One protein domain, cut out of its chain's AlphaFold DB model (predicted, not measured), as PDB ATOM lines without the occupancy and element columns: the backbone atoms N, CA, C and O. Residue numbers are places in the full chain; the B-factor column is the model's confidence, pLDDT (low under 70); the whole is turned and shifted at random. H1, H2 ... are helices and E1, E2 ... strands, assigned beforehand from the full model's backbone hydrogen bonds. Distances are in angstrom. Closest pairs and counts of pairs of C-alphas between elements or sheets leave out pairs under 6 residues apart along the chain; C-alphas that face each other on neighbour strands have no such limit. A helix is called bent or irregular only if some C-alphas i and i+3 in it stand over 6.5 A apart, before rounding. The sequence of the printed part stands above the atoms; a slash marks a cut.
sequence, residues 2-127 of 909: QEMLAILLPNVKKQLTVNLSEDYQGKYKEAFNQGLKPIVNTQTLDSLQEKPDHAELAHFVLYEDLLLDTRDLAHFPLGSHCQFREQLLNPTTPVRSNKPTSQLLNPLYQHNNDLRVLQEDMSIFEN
ATOM      1  N   GLN A   2      11.410 -15.364 -38.569       78.31
ATOM      2  CA  GLN A   2      12.429 -15.720 -37.565       78.31
ATOM      3  C   GLN A   2      12.627 -17.235 -37.343       78.31
ATOM      4  O   GLN A   2      13.746 -17.724 -37.470       78.31
ATOM      5  N   GLU A   3      11.563 -17.989 -37.039       74.19
ATOM      6  CA  GLU A   3      11.663 -19.440 -36.781       74.19
ATOM      7  C   GLU A   3      12.191 -20.225 -37.993       74.19
ATOM      8  O   GLU A   3      12.995 -21.141 -37.845       74.19
ATOM      9  N   MET A   4      11.794 -19.830 -39.206       75.31
ATOM     10  CA  MET A   4      12.240 -20.461 -40.450       75.31
ATOM     11  C   MET A   4      13.726 -20.190 -40.716       75.31
ATOM     12  O   MET A   4      14.461 -21.113 -41.058       75.31
ATOM     13  N   LEU A   5      14.193 -18.955 -40.505       73.38
ATOM     14  CA  LEU A   5      15.612 -18.606 -40.628       73.38
ATOM     15  C   LEU A   5      16.474 -19.299 -39.568       73.38
ATOM     16  O   LEU A   5      17.570 -19.749 -39.889       73.38
ATOM     17  N   ALA A   6      15.975 -19.447 -38.338       72.75
ATOM     18  CA  ALA A   6      16.679 -20.168 -37.278       72.75
ATOM     19  C   ALA A   6      16.884 -21.660 -37.609       72.75
ATOM     20  O   ALA A   6      17.870 -22.252 -37.170       72.75
ATOM     21  N   ILE A   7      15.980 -22.257 -38.397       71.94
ATOM     22  CA  ILE A   7      16.076 -23.646 -38.866       71.94
ATOM     23  C   ILE A   7      16.971 -23.758 -40.108       71.94
ATOM     24  O   ILE A   7      17.852 -24.614 -40.152       71.94
ATOM     25  N   LEU A   8      16.746 -22.917 -41.122       68.00
ATOM     26  CA  LEU A   8      17.438 -23.017 -42.413       68.00
ATOM     27  C   LEU A   8      18.873 -22.477 -42.362       68.00
ATOM     28  O   LEU A   8      19.740 -22.955 -43.090       68.00
ATOM     29  N   LEU A   9      19.124 -21.467 -41.526       71.81
ATOM     30  CA  LEU A   9      20.366 -20.696 -41.483       71.81
ATOM     31  C   LEU A   9      20.776 -20.421 -40.020       71.81
ATOM     32  O   LEU A   9      20.842 -19.267 -39.595       71.81
ATOM     33  N   PRO A  10      21.101 -21.467 -39.233       69.88
ATOM     34  CA  PRO A  10      21.286 -21.380 -37.776       69.88
ATOM     35  C   PRO A  10      22.464 -20.494 -37.335       69.88
ATOM     36  O   PRO A  10      22.580 -20.133 -36.163       69.88
ATOM     37  N   ASN A  11      23.351 -20.144 -38.269       73.94
ATOM     38  CA  ASN A  11      24.502 -19.277 -38.021       73.94
ATOM     39  C   ASN A  11      24.160 -17.779 -38.105       73.94
ATOM     40  O   ASN A  11      24.928 -16.960 -37.599       73.94
ATOM     41  N   VAL A  12      23.018 -17.420 -38.698       76.06
ATOM     42  CA  VAL A  12      22.568 -16.033 -38.853       76.06
ATOM     43  C   VAL A  12      21.955 -15.558 -37.542       76.06
ATOM     44  O   VAL A  12      21.078 -16.210 -36.980       76.06
ATOM     45  N   LYS A  13      22.424 -14.417 -37.027       75.81
ATOM     46  CA  LYS A  13      21.996 -13.884 -35.716       75.81
ATOM     47  C   LYS A  13      21.510 -12.443 -35.772       75.81
ATOM     48  O   LYS A  13      20.883 -11.976 -34.819       75.81
ATOM     49  N   LYS A  14      21.822 -11.729 -36.853       80.00
ATOM     50  CA  LYS A  14      21.557 -10.298 -36.985       80.00
ATOM     51  C   LYS A  14      21.024  -9.974 -38.373       80.00
ATOM     52  O   LYS A  14      21.502 -10.515 -39.367       80.00
ATOM     53  N   GLN A  15      20.090  -9.036 -38.424       83.31
ATOM     54  CA  GLN A  15      19.636  -8.416 -39.660       83.31
ATOM     55  C   GLN A  15      20.312  -7.053 -39.822       83.31
ATOM     56  O   GLN A  15      20.380  -6.267 -38.872       83.31
ATOM     57  N   LEU A  16      20.813  -6.787 -41.024       83.12
ATOM     58  CA  LEU A  16      21.320  -5.495 -41.457       83.12
ATOM     59  C   LEU A  16      20.168  -4.731 -42.117       83.12
ATOM     60  O   LEU A  16      19.666  -5.170 -43.150       83.12
ATOM     61  N   THR A  17      19.758  -3.615 -41.515       82.06
ATOM     62  CA  THR A  17      18.744  -2.719 -42.086       82.06
ATOM     63  C   THR A  17      19.397  -1.434 -42.569       82.06
ATOM     64  O   THR A  17      20.266  -0.865 -41.893       82.06
ATOM     65  N   VAL A  18      19.001  -0.981 -43.756       85.12
ATOM     66  CA  VAL A  18      19.627   0.163 -44.430       85.12
ATOM     67  C   VAL A  18      18.555   1.181 -44.783       85.12
ATOM     68  O   VAL A  18      17.644   0.902 -45.545       85.12
ATOM     69  N   ASN A  19      18.654   2.392 -44.238       81.56
ATOM     70  CA  ASN A  19      17.646   3.431 -44.458       81.56
ATOM     71  C   ASN A  19      18.284   4.777 -44.809       81.56
ATOM     72  O   ASN A  19      19.413   5.071 -44.415       81.56
ATOM     73  N   LEU A  20      17.546   5.626 -45.526       75.94
ATOM     74  CA  LEU A  20      17.893   7.039 -45.710       75.94
ATOM     75  C   LEU A  20      17.263   7.866 -44.572       75.94
ATOM     76  O   LEU A  20      16.185   7.531 -44.091       75.94
ATOM     77  N   SER A  21      17.932   8.930 -44.111       66.88
ATOM     78  CA  SER A  21      17.456   9.772 -42.995       66.88
ATOM     79  C   SER A  21      16.069  10.387 -43.251       66.88
ATOM     80  O   SER A  21      15.793  10.783 -44.382       66.88
ATOM     81  N   GLU A  22      15.259  10.590 -42.202       58.31
ATOM     82  CA  GLU A  22      13.876  11.120 -42.272       58.31
ATOM     83  C   GLU A  22      13.733  12.480 -43.003       58.31
ATOM     84  O   GLU A  22      12.702  12.743 -43.617       58.31
ATOM     85  N   ASP A  23      14.793  13.296 -43.063       54.97
ATOM     86  CA  ASP A  23      14.871  14.560 -43.830       54.97
ATOM     87  C   ASP A  23      14.836  14.393 -45.371       54.97
ATOM     88  O   ASP A  23      14.967  15.369 -46.125       54.97
ATOM     89  N   TYR A  24      14.665  13.164 -45.870       54.69
ATOM     90  CA  TYR A  24      14.690  12.802 -47.292       54.69
ATOM     91  C   TYR A  24      13.751  13.650 -48.168       54.69
ATOM     92  O   TYR A  24      14.111  14.021 -49.287       54.69
ATOM     93  N   GLN A  25      12.571  14.020 -47.657       55.28
ATOM     94  CA  GLN A  25      11.613  14.841 -48.408       55.28
ATOM     95  C   GLN A  25      12.061  16.308 -48.574       55.28
ATOM     96  O   GLN A  25      11.696  16.943 -49.562       55.28
ATOM     97  N   GLY A  26      12.884  16.844 -47.661       54.62
ATOM     98  CA  GLY A  26      13.366  18.233 -47.695       54.62
ATOM     99  C   GLY A  26      14.675  18.432 -48.471       54.62
ATOM    100  O   GLY A  26      14.875  19.481 -49.082       54.62
ATOM    101  N   LYS A  27      15.550  17.416 -48.503       54.25
ATOM    102  CA  LYS A  27      16.889  17.462 -49.136       54.25
ATOM    103  C   LYS A  27      16.987  16.689 -50.454       54.25
ATOM    104  O   LYS A  27      18.075  16.328 -50.900       54.25
ATOM    105  N   TYR A  28      15.855  16.464 -51.117       56.19
ATOM    106  CA  TYR A  28      15.764  15.619 -52.311       56.19
ATOM    107  C   TYR A  28      16.720  16.041 -53.449       56.19
ATOM    108  O   TYR A  28      17.290  15.196 -54.134       56.19
ATOM    109  N   LYS A  29      16.971  17.348 -53.627       53.81
ATOM    110  CA  LYS A  29      17.943  17.865 -54.615       53.81
ATOM    111  C   LYS A  29      19.411  17.587 -54.252       53.81
ATOM    112  O   LYS A  29      20.210  17.370 -55.157       53.81
ATOM    113  N   GLU A  30      19.772  17.600 -52.968       53.88
ATOM    114  CA  GLU A  30      21.137  17.295 -52.499       53.88
ATOM    115  C   GLU A  30      21.409  15.785 -52.563       53.88
ATOM    116  O   GLU A  30      22.449  15.362 -53.070       53.88
ATOM    117  N   ALA A  31      20.416  14.974 -52.175       53.66
ATOM    118  CA  ALA A  31      20.422  13.516 -52.312       53.66
ATOM    119  C   ALA A  31      20.628  13.050 -53.759       53.66
ATOM    120  O   ALA A  31      21.330  12.073 -54.012       53.66
ATOM    121  N   PHE A  32      20.028  13.771 -54.707       53.84
ATOM    122  CA  PHE A  32      20.089  13.475 -56.134       53.84
ATOM    123  C   PHE A  32      21.478  13.738 -56.743       53.84
ATOM    124  O   PHE A  32      21.922  12.979 -57.600       53.84
ATOM    125  N   ASN A  33      22.184  14.777 -56.284       56.41
ATOM    126  CA  ASN A  33      23.465  15.189 -56.867       56.41
ATOM    127  C   ASN A  33      24.689  14.529 -56.215       56.41
ATOM    128  O   ASN A  33      25.663  14.275 -56.915       56.41
ATOM    129  N   GLN A  34      24.665  14.276 -54.901       61.38
ATOM    130  CA  GLN A  34      25.827  13.758 -54.156       61.38
ATOM    131  C   GLN A  34      25.570  12.408 -53.469       61.38
ATOM    132  O   GLN A  34      26.523  11.762 -53.041       61.38
ATOM    133  N   GLY A  35      24.312  11.955 -53.396       65.88
ATOM    134  CA  GLY A  35      23.906  10.824 -52.563       65.88
ATOM    135  C   GLY A  35      23.730  11.234 -51.102       65.88
ATOM    136  O   GLY A  35      24.560  11.944 -50.536       65.88
ATOM    137  N   LEU A  36      22.643  10.796 -50.471       75.06
ATOM    138  CA  LEU A  36      22.548  10.837 -49.010       75.06
ATOM    139  C   LEU A  36      23.239   9.617 -48.429       75.06
ATOM    140  O   LEU A  36      23.049   8.509 -48.937       75.06
ATOM    141  N   LYS A  37      23.965   9.835 -47.333       78.81
ATOM    142  CA  LYS A  37      24.685   8.788 -46.622       78.81
ATOM    143  C   LYS A  37      23.684   7.825 -45.987       78.81
ATOM    144  O   LYS A  37      22.962   8.253 -45.086       78.81
ATOM    145  N   PRO A  38      23.626   6.552 -46.422       83.69
ATOM    146  CA  PRO A  38      22.713   5.592 -45.823       83.69
ATOM    147  C   PRO A  38      23.087   5.332 -44.368       83.69
ATOM    148  O   PRO A  38      24.271   5.301 -44.018       83.69
ATOM    149  N   ILE A  39      22.070   5.161 -43.530       81.69
ATOM    150  CA  ILE A  39      22.196   4.778 -42.130       81.69
ATOM    151  C   ILE A  39      22.075   3.258 -42.080       81.69
ATOM    152  O   ILE A  39      21.024   2.699 -42.392       81.69
ATOM    153  N   VAL A  40      23.170   2.605 -41.701       81.62
ATOM    154  CA  VAL A  40      23.261   1.149 -41.584       81.62
ATOM    155  C   VAL A  40      23.123   0.769 -40.115       81.62
ATOM    156  O   VAL A  40      23.942   1.176 -39.292       81.62
ATOM    157  N   ASN A  41      22.098  -0.015 -39.790       80.38
ATOM    158  CA  ASN A  41      21.820  -0.480 -38.434       80.38
ATOM    159  C   ASN A  41      21.802  -2.011 -38.379       80.38
ATOM    160  O   ASN A  41      21.484  -2.686 -39.355       80.38
ATOM    161  N   THR A  42      22.113  -2.570 -37.209       77.88
ATOM    162  CA  THR A  42      21.996  -4.012 -36.951       77.88
ATOM    163  C   THR A  42      20.926  -4.280 -35.905       77.88
ATOM    164  O   THR A  42      20.985  -3.704 -34.815       77.88
ATOM    165  N   GLN A  43      20.002  -5.188 -36.203       81.44
ATOM    166  CA  GLN A  43      18.946  -5.635 -35.291       81.44
ATOM    167  C   GLN A  43      19.053  -7.147 -35.041       81.44
ATOM    168  O   GLN A  43      19.685  -7.866 -35.819       81.44
ATOM    169  N   THR A  44      18.484  -7.639 -33.936       80.06
ATOM    170  CA  THR A  44      18.360  -9.088 -33.699       80.06
ATOM    171  C   THR A  44      17.249  -9.660 -34.572       80.06
ATOM    172  O   THR A  44      16.330  -8.944 -34.951       80.06
ATOM    173  N   LEU A  45      17.305 -10.961 -34.875       76.81
ATOM    174  CA  LEU A  45      16.275 -11.622 -35.689       76.81
ATOM    175  C   LEU A  45      14.878 -11.650 -35.029       76.81
ATOM    176  O   LEU A  45      13.911 -12.022 -35.688       76.81
ATOM    177  N   ASP A  46      14.759 -11.235 -33.762       75.38
ATOM    178  CA  ASP A  46      13.489 -11.122 -33.025       75.38
ATOM    179  C   ASP A  46      12.542 -10.057 -33.606       75.38
ATOM    180  O   ASP A  46      11.345 -10.054 -33.307       75.38
ATOM    181  N   SER A  47      13.062  -9.147 -34.438       69.06
ATOM    182  CA  SER A  47      12.268  -8.137 -35.145       69.06
ATOM    183  C   SER A  47      11.463  -8.710 -36.323       69.06
ATOM    184  O   SER A  47      10.501  -8.082 -36.760       69.06
ATOM    185  N   LEU A  48      11.790  -9.915 -36.812       74.50
ATOM    186  CA  LEU A  48      11.179 -10.549 -37.992       74.50
ATOM    187  C   LEU A  48       9.962 -11.423 -37.625       74.50
ATOM    188  O   LEU A  48       9.941 -12.642 -37.859       74.50
ATOM    189  N   GLN A  49       8.934 -10.778 -37.058       73.75
ATOM    190  CA  GLN A  49       7.697 -11.419 -36.571       73.75
ATOM    191  C   GLN A  49       6.685 -11.792 -37.673       73.75
ATOM    192  O   GLN A  49       5.624 -12.346 -37.387       73.75
ATOM    193  N   GLU A  50       6.995 -11.507 -38.937       75.75
ATOM    194  CA  GLU A  50       6.140 -11.839 -40.080       75.75
ATOM    195  C   GLU A  50       5.959 -13.357 -40.241       75.75
ATOM    196  O   GLU A  50       6.778 -14.158 -39.777       75.75
ATOM    197  N   LYS A  51       4.883 -13.790 -40.911       75.81
ATOM    198  CA  LYS A  51       4.643 -15.224 -41.149       75.81
ATOM    199  C   LYS A  51       5.779 -15.829 -41.994       75.81
ATOM    200  O   LYS A  51       6.331 -15.143 -42.843       75.81
ATOM    201  N   PRO A  52       6.197 -17.081 -41.737       71.06
ATOM    202  CA  PRO A  52       7.218 -17.726 -42.553       71.06
ATOM    203  C   PRO A  52       6.665 -18.043 -43.950       71.06
ATOM    204  O   PRO A  52       5.720 -18.819 -44.073       71.06
ATOM    205  N   ASP A  53       7.264 -17.434 -44.971       78.69
ATOM    206  CA  ASP A  53       6.985 -17.658 -46.391       78.69
ATOM    207  C   ASP A  53       8.315 -17.875 -47.126       78.69
ATOM    208  O   ASP A  53       9.281 -17.142 -46.919       78.69
ATOM    209  N   HIS A  54       8.377 -18.908 -47.965       71.81
ATOM    210  CA  HIS A  54       9.562 -19.244 -48.747       71.81
ATOM    211  C   HIS A  54       9.893 -18.161 -49.783       71.81
ATOM    212  O   HIS A  54      11.070 -17.916 -50.041       71.81
ATOM    213  N   ALA A  55       8.885 -17.496 -50.357       75.62
ATOM    214  CA  ALA A  55       9.104 -16.445 -51.353       75.62
ATOM    215  C   ALA A  55       9.891 -15.254 -50.776       75.62
ATOM    216  O   ALA A  55      10.714 -14.657 -51.466       75.62
ATOM    217  N   GLU A  56       9.729 -14.978 -49.479       76.50
ATOM    218  CA  GLU A  56      10.442 -13.901 -48.782       76.50
ATOM    219  C   GLU A  56      11.960 -14.123 -48.731       76.50
ATOM    220  O   GLU A  56      12.727 -13.161 -48.709       76.50
ATOM    221  N   LEU A  57      12.429 -15.377 -48.785       76.75
ATOM    222  CA  LEU A  57      13.863 -15.692 -48.782       76.75
ATOM    223  C   LEU A  57      14.593 -15.148 -50.015       76.75
ATOM    224  O   LEU A  57      15.792 -14.875 -49.941       76.75
ATOM    225  N   ALA A  58      13.883 -14.948 -51.129       81.19
ATOM    226  CA  ALA A  58      14.454 -14.411 -52.358       81.19
ATOM    227  C   ALA A  58      14.885 -12.940 -52.233       81.19
ATOM    228  O   ALA A  58      15.641 -12.462 -53.074       81.19
ATOM    229  N   HIS A  59      14.450 -12.219 -51.199       83.69
ATOM    230  CA  HIS A  59      14.804 -10.812 -50.995       83.69
ATOM    231  C   HIS A  59      16.021 -10.612 -50.086       83.69
ATOM    232  O   HIS A  59      16.497  -9.483 -49.941       83.69
ATOM    233  N   PHE A  60      16.568 -11.688 -49.514       84.44
ATOM    234  CA  PHE A  60      17.694 -11.603 -48.593       84.44
ATOM    235  C   PHE A  60      19.020 -12.029 -49.223       84.44
ATOM    236  O   PHE A  60      19.112 -13.040 -49.922       84.44
ATOM    237  N   VAL A  61      20.074 -11.282 -48.894       82.38
ATOM    238  CA  VAL A  61      21.468 -11.625 -49.189       82.38
ATOM    239  C   VAL A  61      22.154 -12.037 -47.891       82.38
ATOM    240  O   VAL A  61      22.046 -11.361 -46.866       82.38
ATOM    241  N   LEU A  62      22.865 -13.162 -47.945       77.44
ATOM    242  CA  LEU A  62      23.550 -13.752 -46.801       77.44
ATOM    243  C   LEU A  62      25.041 -13.463 -46.836       77.44
ATOM    244  O   LEU A  62      25.699 -13.657 -47.857       77.44
ATOM    245  N   TYR A  63      25.575 -13.091 -45.677       74.31
ATOM    246  CA  TYR A  63      27.009 -13.048 -45.447       74.31
ATOM    247  C   TYR A  63      27.315 -13.419 -43.995       74.31
ATOM    248  O   TYR A  63      27.044 -12.658 -43.068       74.31
ATOM    249  N   GLU A  64      27.881 -14.610 -43.807       72.94
ATOM    250  CA  GLU A  64      28.201 -15.197 -42.499       72.94
ATOM    251  C   GLU A  64      27.028 -15.188 -41.497       72.94
ATOM    252  O   GLU A  64      26.094 -15.975 -41.655       72.94
ATOM    253  N   ASP A  65      27.080 -14.344 -40.455       75.69
ATOM    254  CA  ASP A  65      26.049 -14.222 -39.415       75.69
ATOM    255  C   ASP A  65      25.023 -13.101 -39.680       75.69
ATOM    256  O   ASP A  65      24.140 -12.868 -38.841       75.69
ATOM    257  N   LEU A  66      25.137 -12.418 -40.826       77.19
ATOM    258  CA  LEU A  66      24.347 -11.251 -41.213       77.19
ATOM    259  C   LEU A  66      23.399 -11.555 -42.378       77.19
ATOM    260  O   LEU A  66      23.762 -12.189 -43.371       77.19
ATOM    261  N   LEU A  67      22.191 -11.011 -42.257       83.44
ATOM    262  CA  LEU A  67      21.154 -11.030 -43.283       83.44
ATOM    263  C   LEU A  67      20.868  -9.600 -43.748       83.44
ATOM    264  O   LEU A  67      20.475  -8.774 -42.926       83.44
ATOM    265  N   LEU A  68      21.048  -9.299 -45.033       85.94
ATOM    266  CA  LEU A  68      20.678  -8.009 -45.624       85.94
ATOM    267  C   LEU A  68      19.377  -8.159 -46.415       85.94
ATOM    268  O   LEU A  68      19.301  -9.006 -47.302       85.94
ATOM    269  N   ASP A  69      18.383  -7.324 -46.119       87.06
ATOM    270  CA  ASP A  69      17.181  -7.201 -46.945       87.06
ATOM    271  C   ASP A  69      17.470  -6.275 -48.132       87.06
ATOM    272  O   ASP A  69      17.840  -5.115 -47.962       87.06
ATOM    273  N   THR A  70      17.337  -6.780 -49.355       86.62
ATOM    274  CA  THR A  70      17.607  -5.987 -50.564       86.62
ATOM    275  C   THR A  70      16.497  -4.975 -50.866       86.62
ATOM    276  O   THR A  70      16.741  -4.011 -51.596       86.62
ATOM    277  N   ARG A  71      15.302  -5.126 -50.270       87.12
ATOM    278  CA  ARG A  71      14.170  -4.181 -50.398       87.12
ATOM    279  C   ARG A  71      14.486  -2.808 -49.831       87.12
ATOM    280  O   ARG A  71      14.084  -1.807 -50.425       87.12
ATOM    281  N   ASP A  72      15.302  -2.770 -48.786       86.06
ATOM    282  CA  ASP A  72      15.836  -1.547 -48.188       86.06
ATOM    283  C   ASP A  72      16.584  -0.678 -49.214       86.06
ATOM    284  O   ASP A  72      16.591   0.547 -49.119       86.06
ATOM    285  N   LEU A  73      17.177  -1.298 -50.241       86.81
ATOM    286  CA  LEU A  73      17.988  -0.623 -51.253       86.81
ATOM    287  C   LEU A  73      17.200  -0.252 -52.516       86.81
ATOM    288  O   LEU A  73      17.693   0.533 -53.324       86.81
ATOM    289  N   ALA A  74      15.993  -0.787 -52.709       86.25
ATOM    290  CA  ALA A  74      15.290  -0.761 -53.997       86.25
ATOM    291  C   ALA A  74      15.026   0.651 -54.546       86.25
ATOM    292  O   ALA A  74      14.936   0.839 -55.758       86.25
ATOM    293  N   HIS A  75      14.891   1.638 -53.662       84.44
ATOM    294  CA  HIS A  75      14.492   3.006 -54.005       84.44
ATOM    295  C   HIS A  75      15.604   4.035 -53.778       84.44
ATOM    296  O   HIS A  75      15.334   5.239 -53.733       84.44
ATOM    297  N   PHE A  76      16.847   3.591 -53.590       84.81
ATOM    298  CA  PHE A  76      17.950   4.516 -53.367       84.81
ATOM    299  C   PHE A  76      18.282   5.278 -54.657       84.81
ATOM    300  O   PHE A  76      18.349   4.689 -55.738       84.81
ATOM    301  N   PRO A  77      18.543   6.597 -54.578       81.69
ATOM    302  CA  PRO A  77      19.142   7.297 -55.700       81.69
ATOM    303  C   PRO A  77      20.552   6.748 -55.951       81.69
ATOM    304  O   PRO A  77      21.239   6.302 -55.028       81.69
ATOM    305  N   LEU A  78      21.017   6.835 -57.199       83.00
ATOM    306  CA  LEU A  78      22.301   6.266 -57.623       83.00
ATOM    307  C   LEU A  78      23.488   6.710 -56.745       83.00
ATOM    308  O   LEU A  78      24.321   5.888 -56.370       83.00
ATOM    309  N   GLY A  79      23.523   7.983 -56.332       79.25
ATOM    310  CA  GLY A  79      24.554   8.491 -55.420       79.25
ATOM    311  C   GLY A  79      24.521   7.854 -54.024       79.25
ATOM    312  O   GLY A  79      25.569   7.650 -53.418       79.25
ATOM    313  N   SER A  80      23.345   7.483 -53.510       84.25
ATOM    314  CA  SER A  80      23.223   6.780 -52.225       84.25
ATOM    315  C   SER A  80      23.653   5.319 -52.324       84.25
ATOM    316  O   SER A  80      24.236   4.807 -51.371       84.25
ATOM    317  N   HIS A  81      23.447   4.659 -53.469       86.94
ATOM    318  CA  HIS A  81      24.033   3.337 -53.716       86.94
ATOM    319  C   HIS A  81      25.568   3.389 -53.736       86.94
ATOM    320  O   HIS A  81      26.214   2.536 -53.128       86.94
ATOM    321  N   CYS A  82      26.149   4.427 -54.349       83.06
ATOM    322  CA  CYS A  82      27.598   4.656 -54.353       83.06
ATOM    323  C   CYS A  82      28.141   4.835 -52.925       83.06
ATOM    324  O   CYS A  82      29.070   4.143 -52.509       83.06
ATOM    325  N   GLN A  83      27.486   5.679 -52.117       81.56
ATOM    326  CA  GLN A  83      27.864   5.875 -50.715       81.56
ATOM    327  C   GLN A  83      27.639   4.629 -49.846       81.56
ATOM    328  O   GLN A  83      28.411   4.385 -48.920       81.56
ATOM    329  N   PHE A  84      26.610   3.822 -50.126       85.62
ATOM    330  CA  PHE A  84      26.408   2.537 -49.452       85.62
ATOM    331  C   PHE A  84      27.577   1.582 -49.722       85.62
ATOM    332  O   PHE A  84      28.149   1.014 -48.792       85.62
ATOM    333  N   ARG A  85      27.975   1.455 -50.993       86.06
ATOM    334  CA  ARG A  85      29.119   0.637 -51.406       86.06
ATOM    335  C   ARG A  85      30.409   1.094 -50.731       86.06
ATOM    336  O   ARG A  85      31.150   0.263 -50.211       86.06
ATOM    337  N   GLU A  86      30.664   2.399 -50.705       79.50
ATOM    338  CA  GLU A  86      31.844   2.974 -50.052       79.50
ATOM    339  C   GLU A  86      31.872   2.679 -48.543       79.50
ATOM    340  O   GLU A  86      32.916   2.320 -48.000       79.50
ATOM    341  N   GLN A  87      30.720   2.741 -47.864       79.94
ATOM    342  CA  GLN A  87      30.621   2.335 -46.461       79.94
ATOM    343  C   GLN A  87      30.941   0.853 -46.259       79.94
ATOM    344  O   GLN A  87      31.659   0.513 -45.323       79.94
ATOM    345  N   LEU A  88      30.459  -0.041 -47.123       79.31
ATOM    346  CA  LEU A  88      30.763  -1.470 -46.998       79.31
ATOM    347  C   LEU A  88      32.245  -1.786 -47.254       79.31
ATOM    348  O   LEU A  88      32.783  -2.691 -46.612       79.31
ATOM    349  N   LEU A  89      32.902  -1.037 -48.149       76.25
ATOM    350  CA  LEU A  89      34.344  -1.131 -48.414       76.25
ATOM    351  C   LEU A  89      35.200  -0.616 -47.247       76.25
ATOM    352  O   LEU A  89      36.337  -1.060 -47.090       76.25
ATOM    353  N   ASN A  90      34.680   0.308 -46.435       72.81
ATOM    354  CA  ASN A  90      35.421   0.895 -45.326       72.81
ATOM    355  C   ASN A  90      35.445  -0.050 -44.100       72.81
ATOM    356  O   ASN A  90      34.392  -0.338 -43.526       72.81
ATOM    357  N   PRO A  91      36.626  -0.505 -43.638       58.81
ATOM    358  CA  PRO A  91      36.742  -1.463 -42.537       58.81
ATOM    359  C   PRO A  91      36.287  -0.930 -41.166       58.81
ATOM    360  O   PRO A  91      36.157  -1.720 -40.235       58.81
ATOM    361  N   THR A  92      36.047   0.380 -41.008       57.59
ATOM    362  CA  THR A  92      35.599   0.987 -39.737       57.59
ATOM    363  C   THR A  92      34.084   1.162 -39.621       57.59
ATOM    364  O   THR A  92      33.609   1.772 -38.660       57.59
ATOM    365  N   THR A  93      33.308   0.708 -40.605       59.50
ATOM    366  CA  THR A  93      31.847   0.848 -40.589       59.50
ATOM    367  C   THR A  93      31.266   0.064 -39.408       59.50
ATOM    368  O   THR A  93      31.634  -1.094 -39.216       59.50
ATOM    369  N   PRO A  94      30.390   0.666 -38.577       52.38
ATOM    370  CA  PRO A  94      29.959   0.103 -37.299       52.38
ATOM    371  C   PRO A  94      28.913  -1.006 -37.486       52.38
ATOM    372  O   PRO A  94      27.791  -0.924 -36.996       52.38
ATOM    373  N   VAL A  95      29.286  -2.076 -38.176       57.41
ATOM    374  CA  VAL A  95      28.587  -3.357 -38.132       57.41
ATOM    375  C   VAL A  95      29.345  -4.197 -37.111       57.41
ATOM    376  O   VAL A  95      30.548  -4.397 -37.239       57.41
ATOM    377  N   ARG A  96      28.682  -4.641 -36.035       50.22
ATOM    378  CA  ARG A  96      29.306  -5.474 -34.986       50.22
ATOM    379  C   ARG A  96      29.590  -6.896 -35.511       50.22
ATOM    380  O   ARG A  96      28.958  -7.846 -35.039       50.22
ATOM    381  N   SER A  97      30.495  -7.045 -36.476       53.00
ATOM    382  CA  SER A  97      31.055  -8.314 -36.956       53.00
ATOM    383  C   SER A  97      32.590  -8.218 -36.988       53.00
ATOM    384  O   SER A  97      33.158  -7.162 -37.243       53.00
ATOM    385  N   ASN A  98      33.288  -9.314 -36.678       51.16
ATOM    386  CA  ASN A  98      34.758  -9.342 -36.555       51.16
ATOM    387  C   ASN A  98      35.493  -9.424 -37.916       51.16
ATOM    388  O   ASN A  98      36.678  -9.753 -37.949       51.16
ATOM    389  N   LYS A  99      34.806  -9.178 -39.041       59.22
ATOM    390  CA  LYS A  99      35.325  -9.355 -40.408       59.22
ATOM    391  C   LYS A  99      34.876  -8.221 -41.338       59.22
ATOM    392  O   LYS A  99      33.803  -7.660 -41.123       59.22
ATOM    393  N   PRO A 100      35.657  -7.894 -42.384       59.66
ATOM    394  CA  PRO A 100      35.364  -6.766 -43.263       59.66
ATOM    395  C   PRO A 100      34.065  -6.982 -44.053       59.66
ATOM    396  O   PRO A 100      33.929  -7.947 -44.802       59.66
ATOM    397  N   THR A 101      33.134  -6.033 -43.946       64.69
ATOM    398  CA  THR A 101      31.840  -6.015 -44.656       64.69
ATOM    399  C   THR A 101      31.959  -5.927 -46.181       64.69
ATOM    400  O   THR A 101      30.984  -6.171 -46.884       64.69
ATOM    401  N   SER A 102      33.152  -5.643 -46.710       68.31
ATOM    402  CA  SER A 102      33.444  -5.585 -48.152       68.31
ATOM    403  C   SER A 102      33.117  -6.878 -48.912       68.31
ATOM    404  O   SER A 102      32.781  -6.829 -50.092       68.31
ATOM    405  N   GLN A 103      33.153  -8.034 -48.244       71.62
ATOM    406  CA  GLN A 103      32.852  -9.326 -48.866       71.62
ATOM    407  C   GLN A 103      31.349  -9.541 -49.121       71.62
ATOM    408  O   GLN A 103      30.995 -10.425 -49.894       71.62
ATOM    409  N   LEU A 104      30.467  -8.703 -48.554       76.69
ATOM    410  CA  LEU A 104      29.026  -8.690 -48.853       76.69
ATOM    411  C   LEU A 104      28.726  -8.145 -50.263       76.69
ATOM    412  O   LEU A 104      27.665  -8.416 -50.816       76.69
ATOM    413  N   LEU A 105      29.650  -7.388 -50.865       79.69
ATOM    414  CA  LEU A 105      29.420  -6.708 -52.144       79.69
ATOM    415  C   LEU A 105      29.200  -7.683 -53.301       79.69
ATOM    416  O   LEU A 105      28.318  -7.458 -54.123       79.69
ATOM    417  N   ASN A 106      29.987  -8.760 -53.360       74.81
ATOM    418  CA  ASN A 106      29.858  -9.757 -54.417       74.81
ATOM    419  C   ASN A 106      28.503 -10.491 -54.364       74.81
ATOM    420  O   ASN A 106      27.764 -10.413 -55.343       74.81
ATOM    421  N   PRO A 107      28.101 -11.123 -53.240       76.69
ATOM    422  CA  PRO A 107      26.798 -11.781 -53.164       76.69
ATOM    423  C   PRO A 107      25.622 -10.800 -53.303       76.69
ATOM    424  O   PRO A 107      24.572 -11.203 -53.788       76.69
ATOM    425  N   LEU A 108      25.786  -9.519 -52.945       83.44
ATOM    426  CA  LEU A 108      24.756  -8.494 -53.144       83.44
ATOM    427  C   LEU A 108      24.558  -8.139 -54.622       83.44
ATOM    428  O   LEU A 108      23.433  -8.166 -55.112       83.44
ATOM    429  N   TYR A 109      25.624  -7.785 -55.340       84.94
ATOM    430  CA  TYR A 109      25.480  -7.325 -56.723       84.94
ATOM    431  C   TYR A 109      25.306  -8.463 -57.728       84.94
ATOM    432  O   TYR A 109      24.820  -8.205 -58.818       84.94
ATOM    433  N   GLN A 110      25.609  -9.712 -57.358       79.19
ATOM    434  CA  GLN A 110      25.294 -10.906 -58.157       79.19
ATOM    435  C   GLN A 110      23.896 -11.486 -57.877       79.19
ATOM    436  O   GLN A 110      23.520 -12.499 -58.459       79.19
ATOM    437  N   HIS A 111      23.112 -10.863 -56.992       80.12
ATOM    438  CA  HIS A 111      21.813 -11.388 -56.553       80.12
ATOM    439  C   HIS A 111      20.759 -11.438 -57.674       80.12
ATOM    440  O   HIS A 111      19.947 -12.364 -57.711       80.12
ATOM    441  N   ASN A 112      20.779 -10.467 -58.596       79.38
ATOM    442  CA  ASN A 112      19.964 -10.442 -59.816       79.38
ATOM    443  C   ASN A 112      20.552  -9.492 -60.882       79.38
ATOM    444  O   ASN A 112      21.531  -8.782 -60.636       79.38
ATOM    445  N   ASN A 113      19.965  -9.469 -62.080       75.31
ATOM    446  CA  ASN A 113      20.398  -8.633 -63.196       75.31
ATOM    447  C   ASN A 113      20.311  -7.129 -62.896       75.31
ATOM    448  O   ASN A 113      21.238  -6.392 -63.221       75.31
ATOM    449  N   ASP A 114      19.252  -6.664 -62.231       80.69
ATOM    450  CA  ASP A 114      19.082  -5.241 -61.907       80.69
ATOM    451  C   ASP A 114      20.200  -4.719 -60.988       80.69
ATOM    452  O   ASP A 114      20.698  -3.604 -61.181       80.69
ATOM    453  N   LEU A 115      20.637  -5.534 -60.025       83.25
ATOM    454  CA  LEU A 115      21.730  -5.214 -59.108       83.25
ATOM    455  C   LEU A 115      23.110  -5.316 -59.783       83.25
ATOM    456  O   LEU A 115      23.980  -4.493 -59.485       83.25
ATOM    457  N   ARG A 116      23.296  -6.221 -60.755       80.50
ATOM    458  CA  ARG A 116      24.503  -6.253 -61.610       80.50
ATOM    459  C   ARG A 116      24.618  -4.988 -62.452       80.50
ATOM    460  O   ARG A 116      25.642  -4.308 -62.428       80.50
ATOM    461  N   VAL A 117      23.530  -4.609 -63.120       79.06
ATOM    462  CA  VAL A 117      23.466  -3.374 -63.912       79.06
ATOM    463  C   VAL A 117      23.671  -2.143 -63.019       79.06
ATOM    464  O   VAL A 117      24.333  -1.191 -63.428       79.06
ATOM    465  N   LEU A 118      23.160  -2.147 -61.782       83.19
ATOM    466  CA  LEU A 118      23.451  -1.098 -60.798       83.19
ATOM    467  C   LEU A 118      24.949  -0.997 -60.482       83.19
ATOM    468  O   LEU A 118      25.464   0.115 -60.373       83.19
ATOM    469  N   GLN A 119      25.661  -2.116 -60.348       82.38
ATOM    470  CA  GLN A 119      27.104  -2.109 -60.097       82.38
ATOM    471  C   GLN A 119      27.891  -1.428 -61.227       82.38
ATOM    472  O   GLN A 119      28.826  -0.657 -60.964       82.38
ATOM    473  N   GLU A 120      27.496  -1.673 -62.475       72.94
ATOM    474  CA  GLU A 120      28.066  -1.023 -63.659       72.94
ATOM    475  C   GLU A 120      27.726   0.475 -63.694       72.94
ATOM    476  O   GLU A 120      28.627   1.312 -63.801       72.94
ATOM    477  N   ASP A 121      26.452   0.826 -63.500       80.31
ATOM    478  CA  ASP A 121      25.966   2.210 -63.518       80.31
ATOM    479  C   ASP A 121      26.608   3.067 -62.404       80.31
ATOM    480  O   ASP A 121      26.972   4.219 -62.646       80.31
ATOM    481  N   MET A 122      26.840   2.515 -61.204       80.62
ATOM    482  CA  MET A 122      27.593   3.196 -60.133       80.62
ATOM    483  C   MET A 122      29.054   3.457 -60.518       80.62
ATOM    484  O   MET A 122      29.632   4.480 -60.153       80.62
ATOM    485  N   SER A 123      29.673   2.535 -61.255       72.12
ATOM    486  CA  SER A 123      31.067   2.672 -61.692       72.12
ATOM    487  C   SER A 123      31.218   3.752 -62.769       72.12
ATOM    488  O   SER A 123      32.208   4.485 -62.778       72.12
ATOM    489  N   ILE A 124      30.198   3.907 -63.621       71.44
ATOM    490  CA  ILE A 124      30.068   5.026 -64.565       71.44
ATOM    491  C   ILE A 124      29.833   6.349 -63.811       71.44
ATOM    492  O   ILE A 124      30.418   7.369 -64.170       71.44
ATOM    493  N   PHE A 125      29.017   6.336 -62.752       73.56
ATOM    494  CA  PHE A 125      28.660   7.519 -61.959       73.56
ATOM    495  C   PHE A 125      29.823   8.105 -61.135       73.56
ATOM    496  O   PHE A 125      29.969   9.323 -61.065       73.56
ATOM    497  N   GLU A 126      30.678   7.271 -60.538       70.38
ATOM    498  CA  GLU A 126      31.789   7.709 -59.670       70.38
ATOM    499  C   GLU A 126      33.058   8.173 -60.420       70.38
ATOM    500  O   GLU A 126      34.108   8.361 -59.804       70.38
ATOM    501  N   ASN A 127      33.005   8.354 -61.745       63.28
ATOM    502  CA  ASN A 127      34.158   8.717 -62.587       63.28
ATOM    503  C   ASN A 127      35.339   7.716 -62.554       63.28
ATOM    504  O   ASN A 127      36.461   8.073 -62.907       63.28
TER     505      ASN A 127
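AT A GLANCE: This is residues 2 to 127 of the 909 residues of the protein "Ankyrin repeat protein" of Legionella waltersii (UniProt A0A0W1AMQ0). A small, strongly twisted four-stranded sheet has a group of three helices on one side: the hairpin of H6 and H7, with H7 over the edge strand E3, and H8 farther from the sheet, its residues 122 to 125 meeting residues 78 to 82 of H6 in a corner near the ends of the two helices. H1 and H3 lie at opposite ends of the longest direction, while the small helix H5 continues from E4 beside the strands. The printed part has 126 residues, with named elements in the order H1, E1, H2, H3, E2, H4, E3, E4, H5, H6, H7 and H8, eight helices and four strands. The sheet is mixed, in the order E2, E1, E4, E3, and the class is mixed, helices and strands. The whole is compact, with a radius of gyration of the C-alphas of 15.0 A and spans of 43 by 29 by 29 A.

IN THESE COORDINATES: H1, residues 2 to 8, begins at C-alpha 2 at (12.429, -15.720, -37.565) and is 10.1 A long from first to last C-alpha. E1, residues 14 to 19, measures 16.1 A. H2, residues 22 to 25, measures 7.5 A; it is irregular, with C-alphas 22 and 25 7.5 A apart. H3, residues 28 to 34, measures 10.4 A. E2, residues 39 to 44, starts at C-alpha 39 at (22.196, 4.778, -42.130) and measures 16.7 A. H4 is residues 55 to 59, 8.0 A, E3 residues 60 to 63, 9.9 A, E4 residues 66 to 69, 10.0 A, and H5 residues 70 to 73, 5.4 A. H6, residues 78 to 89, measures 16.9 A. H7, residues 101 to 109, measures 13.7 A and is neither bent nor irregular, but only just: C-alphas 103 and 106 are 6.3 A apart. H8, residues 113 to 125, measures 18.2 A and ends at C-alpha 125 at (28.660, 7.519, -61.959).

HOW THE PARTS SIT: In the sheet, E2 and E1 are antiparallel at 152 degrees, with N 17 and O 41 2.9 A apart, within hydrogen-bond range. E1 and E4 are parallel at 37 degrees, with N 16 and O 67 at 2.8 A. E3 and E4 are a hairpin, antiparallel at 155 degrees, with N 68 and O 61 at 2.9 A. E2, H4 and E3 form a split strand-helix-strand unit, two strands running the same way with E1 and E4 between them, and its crossover is right-handed. H7 is on the sheet at a height of 8.3 A, over E3 and slantwise to the strands at 39 degrees on the local plane; its closest C-alphas to E3 are those of Leu 104 and Tyr 63, 5.9 A. H5 is at the sheet's level, with a height over the sheet of 0.5 A on a local plane that only just has enough C-alphas, 6. H4 only grazes the sheet with residues 56 to 59, and H6 with residues 84 to 88. H6 touches H7 with its residues 85 to 89, opposite ways at a steep tilt of 44 degrees, a helical hairpin whose closest C-alphas, Leu 89 and Ser 102, are 4.6 A apart. H6 touches H8 about perpendicular at 87 degrees, closest at the C-alphas of Cys 82 and Met 122, 6.0 A. H6 also touches H3, at a steep tilt of 54 degrees, the same way, with the C-alphas of Gly 79 and Gln 34 5.6 A apart. H7 and H8 touch only at the corner, closest at the C-alphas of Tyr 109 and Leu 115, 4.9 A. H2 and H3 are close but not clearly touching, with the C-alphas of Tyr 24 and Ala 31 7.7 A apart; H1 touches no helix and is not on the sheet. In H1, H3, H6 and H8 every O i to N i+4 pair is within hydrogen-bond range; H4 has 0 of 1, with 2 of 2 O i to N i+3 pairs, H7 has 2 of 5, with 4 of 6, and H2 and H5 are too short for an O i to N i+4 pair.

THE WHOLE: The two C-alphas farthest apart are those of Ile 7 and Lys 29, 44.4 A. The printed part, residues 2 to 127, has no cut. The link from H6 to H7, 11 residues, is long, and that from E2 to H4 is short. The mean pLDDT of the printed part is 74.1, and 31 residues are under 70, among them residues 21 to 35 and 91 to 102.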